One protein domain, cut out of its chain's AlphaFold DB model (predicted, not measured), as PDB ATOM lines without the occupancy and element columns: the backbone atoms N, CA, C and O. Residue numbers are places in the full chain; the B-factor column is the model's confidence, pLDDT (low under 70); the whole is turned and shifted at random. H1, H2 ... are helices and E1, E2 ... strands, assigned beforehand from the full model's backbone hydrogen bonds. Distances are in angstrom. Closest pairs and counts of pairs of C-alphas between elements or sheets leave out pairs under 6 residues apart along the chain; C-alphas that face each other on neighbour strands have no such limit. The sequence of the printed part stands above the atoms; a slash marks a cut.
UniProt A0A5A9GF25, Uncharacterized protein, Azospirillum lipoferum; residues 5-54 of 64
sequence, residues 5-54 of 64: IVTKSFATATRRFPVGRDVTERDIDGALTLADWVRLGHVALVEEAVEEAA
ATOM      1  N   ILE A   5       9.978  44.584 122.234       88.88
ATOM      2  CA  ILE A   5       8.538  44.790 122.130       88.88
ATOM      3  C   ILE A   5       8.247  46.007 121.267       88.88
ATOM      4  O   ILE A   5       8.931  47.026 121.333       88.88
ATOM      5  N   VAL A   6       7.228  45.895 120.427       89.25
ATOM      6  CA  VAL A   6       6.768  46.996 119.583       89.25
ATOM      7  C   VAL A   6       6.019  47.993 120.460       89.25
ATOM      8  O   VAL A   6       4.945  47.679 120.966       89.25
ATOM      9  N   THR A   7       6.551  49.198 120.625       86.81
ATOM     10  CA  THR A   7       5.893  50.287 121.368       86.81
ATOM     11  C   THR A   7       4.960  51.086 120.469       86.81
ATOM     12  O   THR A   7       3.911  51.552 120.901       86.81
ATOM     13  N   LYS A   8       5.296  51.187 119.180       86.25
ATOM     14  CA  LYS A   8       4.507  51.911 118.184       86.25
ATOM     15  C   LYS A   8       4.327  51.063 116.943       86.25
ATOM     16  O   LYS A   8       5.305  50.619 116.351       86.25
ATOM     17  N   SER A   9       3.083  50.886 116.505       87.00
ATOM     18  CA  SER A   9       2.778  50.048 115.346       87.00
ATOM     19  C   SER A   9       3.559  50.495 114.110       87.00
ATOM     20  O   SER A   9       3.528  51.676 113.751       87.00
ATOM     21  N   PHE A  10       4.218  49.554 113.442       87.81
ATOM     22  CA  PHE A  10       4.933  49.799 112.191       87.81
ATOM     23  C   PHE A  10       4.749  48.638 111.219       87.81
ATOM     24  O   PHE A  10       4.169  47.600 111.544       87.81
ATOM     25  N   ALA A  11       5.216  48.829 109.991       87.25
ATOM     26  CA  ALA A  11       5.187  47.809 108.962       87.25
ATOM     27  C   ALA A  11       6.555  47.710 108.295       87.25
ATOM     28  O   ALA A  11       7.171  48.728 107.979       87.25
ATOM     29  N   THR A  12       7.004  46.484 108.069       84.12
ATOM     30  CA  THR A  12       8.070  46.184 107.118       84.12
ATOM     31  C   THR A  12       7.462  45.976 105.732       84.12
ATOM     32  O   THR A  12       6.243  46.036 105.543       84.12
ATOM     33  N   ALA A  13       8.312  45.719 104.737       81.50
ATOM     34  CA  ALA A  13       7.853  45.437 103.381       81.50
ATOM     35  C   ALA A  13       6.951  44.191 103.315       81.50
ATOM     36  O   ALA A  13       6.076  44.120 102.454       81.50
ATOM     37  N   THR A  14       7.145  43.219 104.215       80.50
ATOM     38  CA  THR A  14       6.408  41.948 104.169       80.50
ATOM     39  C   THR A  14       5.396  41.766 105.299       80.50
ATOM     40  O   THR A  14       4.498  40.929 105.175       80.50
ATOM     41  N   ARG A  15       5.501  42.516 106.406       85.25
ATOM     42  CA  ARG A  15       4.716  42.268 107.628       85.25
ATOM     43  C   ARG A  15       4.295  43.549 108.336       85.25
ATOM     44  O   ARG A  15       4.923  44.594 108.226       85.25
ATOM     45  N   ARG A  16       3.215  43.451 109.117       88.25
ATOM     46  CA  ARG A  16       2.771  44.495 110.050       88.25
ATOM     47  C   ARG A  16       2.988  44.049 111.489       88.25
ATOM     48  O   ARG A  16       2.665  42.915 111.855       88.25
ATOM     49  N   PHE A  17       3.474  44.977 112.299       89.56
ATOM     50  CA  PHE A  17       3.805  44.788 113.698       89.56
ATOM     51  C   PHE A  17       2.891  45.677 114.553       89.56
ATOM     52  O   PHE A  17       3.072  46.895 114.567       89.56
ATOM     53  N   PRO A  18       1.859  45.104 115.202       87.31
ATOM     54  CA  PRO A  18       1.033  45.836 116.157       87.31
ATOM     55  C   PRO A  18       1.804  46.123 117.451       87.31
ATOM     56  O   PRO A  18       2.766  45.423 117.771       87.31
ATOM     57  N   VAL A  19       1.351  47.135 118.195       88.06
ATOM     58  CA  VAL A  19       1.871  47.473 119.532       88.06
ATOM     59  C   VAL A  19       1.727  46.276 120.478       88.06
ATOM     60  O   VAL A  19       0.763  45.519 120.382       88.06
ATOM     61  N   GLY A  20       2.700  46.093 121.369       84.06
ATOM     62  CA  GLY A  20       2.737  45.014 122.357       84.06
ATOM     63  C   GLY A  20       3.200  43.665 121.806       84.06
ATOM     64  O   GLY A  20       3.223  42.680 122.536       84.06
ATOM     65  N   ARG A  21       3.563  43.589 120.520       84.75
ATOM     66  CA  ARG A  21       4.074  42.360 119.911       84.75
ATOM     67  C   ARG A  21       5.561  42.188 120.189       84.75
ATOM     68  O   ARG A  21       6.334  43.123 119.994       84.75
ATOM     69  N   ASP A  22       5.963  40.974 120.547       86.94
ATOM     70  CA  ASP A  22       7.371  40.594 120.592       86.94
ATOM     71  C   ASP A  22       7.956  40.493 119.179       86.94
ATOM     72  O   ASP A  22       7.381  39.854 118.288       86.94
ATOM     73  N   VAL A  23       9.120  41.103 118.985       85.69
ATOM     74  CA  VAL A  23       9.883  41.059 117.738       85.69
ATOM     75  C   VAL A  23      11.331  40.685 118.008       85.69
ATOM     76  O   VAL A  23      11.912  41.010 119.045       85.69
ATOM     77  N   THR A  24      11.928  39.977 117.058       86.31
ATOM     78  CA  THR A  24      13.350  39.642 117.066       86.31
ATOM     79  C   THR A  24      14.017  40.134 115.790       86.31
ATOM     80  O   THR A  24      13.351  40.480 114.817       86.31
ATOM     81  N   GLU A  25      15.349  40.121 115.748       82.56
ATOM     82  CA  GLU A  25      16.104  40.509 114.545       82.56
ATOM     83  C   GLU A  25      15.757  39.647 113.323       82.56
ATOM     84  O   GLU A  25      15.918  40.090 112.193       82.56
ATOM     85  N   ARG A  26      15.250  38.425 113.538       84.19
ATOM     86  CA  ARG A  26      14.796  37.530 112.465       84.19
ATOM     87  C   ARG A  26      13.419  37.886 111.915       84.19
ATOM     88  O   ARG A  26      13.076  37.425 110.830       84.19
ATOM     89  N   ASP A  27      12.628  38.643 112.671       82.94
ATOM     90  CA  ASP A  27      11.306  39.100 112.245       82.94
ATOM     91  C   ASP A  27      11.379  40.392 111.435       82.94
ATOM     92  O   ASP A  27      10.449  40.680 110.689       82.94
ATOM     93  N   ILE A  28      12.453  41.171 111.587       85.69
ATOM     94  CA  ILE A  28      12.639  42.413 110.845       85.69
ATOM     95  C   ILE A  28      13.243  42.107 109.480       85.69
ATOM     96  O   ILE A  28      14.353  41.595 109.355       85.69
ATOM     97  N   ASP A  29      12.503  42.486 108.449       81.00
ATOM     98  CA  ASP A  29      12.905  42.415 107.054       81.00
ATOM     99  C   ASP A  29      12.956  43.812 106.419       81.00
ATOM    100  O   ASP A  29      12.173  44.706 106.749       81.00
ATOM    101  N   GLY A  30      13.882  43.996 105.474       79.81
ATOM    102  CA  GLY A  30      14.017  45.221 104.689       79.81
ATOM    103  C   GLY A  30      15.320  45.979 104.938       79.81
ATOM    104  O   GLY A  30      16.333  45.401 105.321       79.81
ATOM    105  N   ALA A  31      15.293  47.281 104.646       83.19
ATOM    106  CA  ALA A  31      16.470  48.149 104.700       83.19
ATOM    107  C   ALA A  31      16.825  48.629 106.118       83.19
ATOM    108  O   ALA A  31      17.962  49.028 106.349       83.19
ATOM    109  N   LEU A  32      15.861  48.612 107.046       85.25
ATOM    110  CA  LEU A  32      16.041  49.053 108.430       85.25
ATOM    111  C   LEU A  32      16.235  47.845 109.341       85.25
ATOM    112  O   LEU A  32      15.453  46.896 109.289       85.25
ATOM    113  N   THR A  33      17.256  47.901 110.190       87.56
ATOM    114  CA  THR A  33      17.527  46.862 111.189       87.56
ATOM    115  C   THR A  33      16.666  47.060 112.436       87.56
ATOM    116  O   THR A  33      16.110  48.136 112.657       87.56
ATOM    117  N   LEU A  34      16.572  46.040 113.299       84.44
ATOM    118  CA  LEU A  34      15.883  46.162 114.592       84.44
ATOM    119  C   LEU A  34      16.428  47.343 115.413       84.44
ATOM    120  O   LEU A  34      15.647  48.088 115.995       84.44
ATOM    121  N   ALA A  35      17.744  47.572 115.384       85.69
ATOM    122  CA  ALA A  35      18.387  48.697 116.058       85.69
ATOM    123  C   ALA A  35      17.951  50.066 115.503       85.69
ATOM    124  O   ALA A  35      17.815  51.018 116.271       85.69
ATOM    125  N   ASP A  36      17.692  50.176 114.198       89.75
ATOM    126  CA  ASP A  36      17.142  51.403 113.610       89.75
ATOM    127  C   ASP A  36      15.717  51.652 114.109       89.75
ATOM    128  O   ASP A  36      15.382  52.773 114.480       89.75
ATOM    129  N   TRP A  37      14.896  50.602 114.208       87.81
ATOM    130  CA  TRP A  37      13.550  50.706 114.779       87.81
ATOM    131  C   TRP A  37      13.559  51.081 116.263       87.81
ATOM    132  O   TRP A  37      12.680  51.831 116.692       87.81
ATOM    133  N   VAL A  38      14.561  50.627 117.025       87.56
ATOM    134  CA  VAL A  38      14.783  51.088 118.404       87.56
ATOM    135  C   VAL A  38      15.143  52.571 118.435       87.56
ATOM    136  O   VAL A  38      14.520  53.338 119.160       87.56
ATOM    137  N   ARG A  39      16.083  53.020 117.593       87.12
ATOM    138  CA  ARG A  39      16.466  54.443 117.500       87.12
ATOM    139  C   ARG A  39      15.321  55.354 117.061       87.12
ATOM    140  O   ARG A  39      15.282  56.513 117.454       87.12
ATOM    141  N   LEU A  40      14.405  54.839 116.247       86.44
ATOM    142  CA  LEU A  40      13.197  55.548 115.825       86.44
ATOM    143  C   LEU A  40      12.080  55.518 116.888       86.44
ATOM    144  O   LEU A  40      11.043  56.144 116.680       86.44
ATOM    145  N   GLY A  41      12.261  54.786 117.995       86.31
ATOM    146  CA  GLY A  41      11.285  54.675 119.083       86.31
ATOM    147  C   GLY A  41      10.078  53.787 118.765       86.31
ATOM    148  O   GLY A  41       9.038  53.906 119.406       86.31
ATOM    149  N   HIS A  42      10.175  52.916 117.757       87.06
ATOM    150  CA  HIS A  42       9.103  51.977 117.402       87.06
ATOM    151  C   HIS A  42       9.175  50.654 118.163       87.06
ATOM    152  O   HIS A  42       8.178  49.933 118.264       87.06
ATOM    153  N   VAL A  43      10.364  50.322 118.652       89.31
ATOM    154  CA  VAL A  43      10.667  49.078 119.344       89.31
ATOM    155  C   VAL A  43      11.468  49.412 120.597       89.31
ATOM    156  O   VAL A  43      12.421  50.177 120.521       89.31
ATOM    157  N   ALA A  44      11.116  48.815 121.728       86.06
ATOM    158  CA  ALA A  44      11.863  48.931 122.975       86.06
ATOM    159  C   ALA A  44      12.426  47.572 123.400       86.06
ATOM    160  O   ALA A  44      11.856  46.518 123.102       86.06
ATOM    161  N   LEU A  45      13.552  47.588 124.108       79.69
ATOM    162  CA  LEU A  45      14.076  46.405 124.786       79.69
ATOM    163  C   LEU A  45      13.200  46.111 126.008       79.69
ATOM    164  O   LEU A  45      12.928  46.998 126.809       79.69
ATOM    165  N   VAL A  46      12.759  44.860 126.170       69.44
ATOM    166  CA  VAL A  46      11.844  44.456 127.258       69.44
ATOM    167  C   VAL A  46      12.472  44.615 128.649       69.44
ATOM    168  O   VAL A  46      11.741  44.696 129.629       69.44
ATOM    169  N   GLU A  47      13.799  44.723 128.755       62.88
ATOM    170  CA  GLU A  47      14.450  45.065 130.030       62.88
ATOM    171  C   GLU A  47      14.165  46.515 130.476       62.88
ATOM    172  O   GLU A  47      14.190  46.776 131.673       62.88
ATOM    173  N   GLU A  48      13.808  47.419 129.556       53.34
ATOM    174  CA  GLU A  48      13.449  48.825 129.838       53.34
ATOM    175  C   GLU A  48      11.951  49.122 129.612       53.34
ATOM    176  O   GLU A  48      11.388  50.029 130.220       53.34
ATOM    177  N   ALA A  49      11.249  48.329 128.794       53.56
ATOM    178  CA  ALA A  49       9.847  48.582 128.434       53.56
ATOM    179  C   ALA A  49       8.830  48.371 129.576       53.56
ATOM    180  O   ALA A  49       7.657  48.712 129.422       53.56
ATOM    181  N   VAL A  50       9.252  47.799 130.711       52.50
ATOM    182  CA  VAL A  50       8.395  47.653 131.902       52.50
ATOM    183  C   VAL A  50       8.085  49.018 132.531       52.50
ATOM    184  O   VAL A  50       7.057  49.146 133.191       52.50
ATOM    185  N   GLU A  51       8.910  50.042 132.290       51.41
ATOM    186  CA  GLU A  51       8.704  51.379 132.861       51.41
ATOM    187  C   GLU A  51       7.822  52.283 131.977       51.41
ATOM    188  O   GLU A  51       6.926  52.938 132.500       51.41
ATOM    189  N   GLU A  52       7.961  52.258 130.644       51.22
ATOM    190  CA  GLU A  52       7.216  53.188 129.766       51.22
ATOM    191  C   GLU A  52       5.821  52.699 129.327       51.22
ATOM    192  O   GLU A  52       4.951  53.508 129.001       51.22
ATOM    193  N   ALA A  53       5.539  51.389 129.339       51.28
ATOM    194  CA  ALA A  53       4.233  50.873 128.902       51.28
ATOM    195  C   ALA A  53       3.079  51.159 129.890       51.28
ATOM    196  O   ALA A  53       1.915  50.908 129.570       51.28
ATOM    197  N   ALA A  54       3.381  51.676 131.086       51.59
ATOM    198  CA  ALA A  54       2.382  52.029 132.090       51.59
ATOM    199  C   ALA A  54       1.777  53.436 131.899       51.59
ATOM    200  O   ALA A  54       0.725  53.707 132.477       51.59
TER     201      ALA A  54
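AT A GLANCE: This is residues 5 to 54 of the 64 residues of an uncharacterized protein of Azospirillum lipoferum (UniProt A0A5A9GF25). The domain has little regular structure: a long looped stretch, residues 5 to 33, folds back on itself through a short antiparallel pairing of residues 10 to 11 with 16 to 17 and leads to the short helix H1. Strand E1 then runs antiparallel beside residues 5 to 6, and the small helix H2 lies towards one end of the long axis. The printed part has 50 residues, 13 of them in named elements, in the order H1, E1, H2, class mixed. It is compact, with a radius of gyration of the C-alphas of 10.2 A, and elongated, spanning 30 by 17 by 17 A.

IN THESE COORDINATES: H1, residues 34 to 39, begins at C-alpha 34 (15.883, 46.162, 114.592) and is 8.8 A long. E1 is residues 43 to 45, 7.0 A. H2, residues 49 to 52, is 5.5 A and ends at C-alpha 52 (7.216, 53.188, 129.766).

HOW THE PARTS SIT: The closest C-alphas of H1 and E1, Trp 37 and Val 43, are 5.6 A apart. E1 pairs with no named strand. E1 and H2 meet only through their link; H1 and H2 are apart. Every O i to N i+4 pair of H1 is within hydrogen-bond range; H2 is too short for one.

THE WHOLE: The C-alphas farthest apart, Ala 31 and Ala 54, are 31.0 A apart. The printed part has no cut, and both links are tight. Residues 46 to 54 have pLDDT under 70.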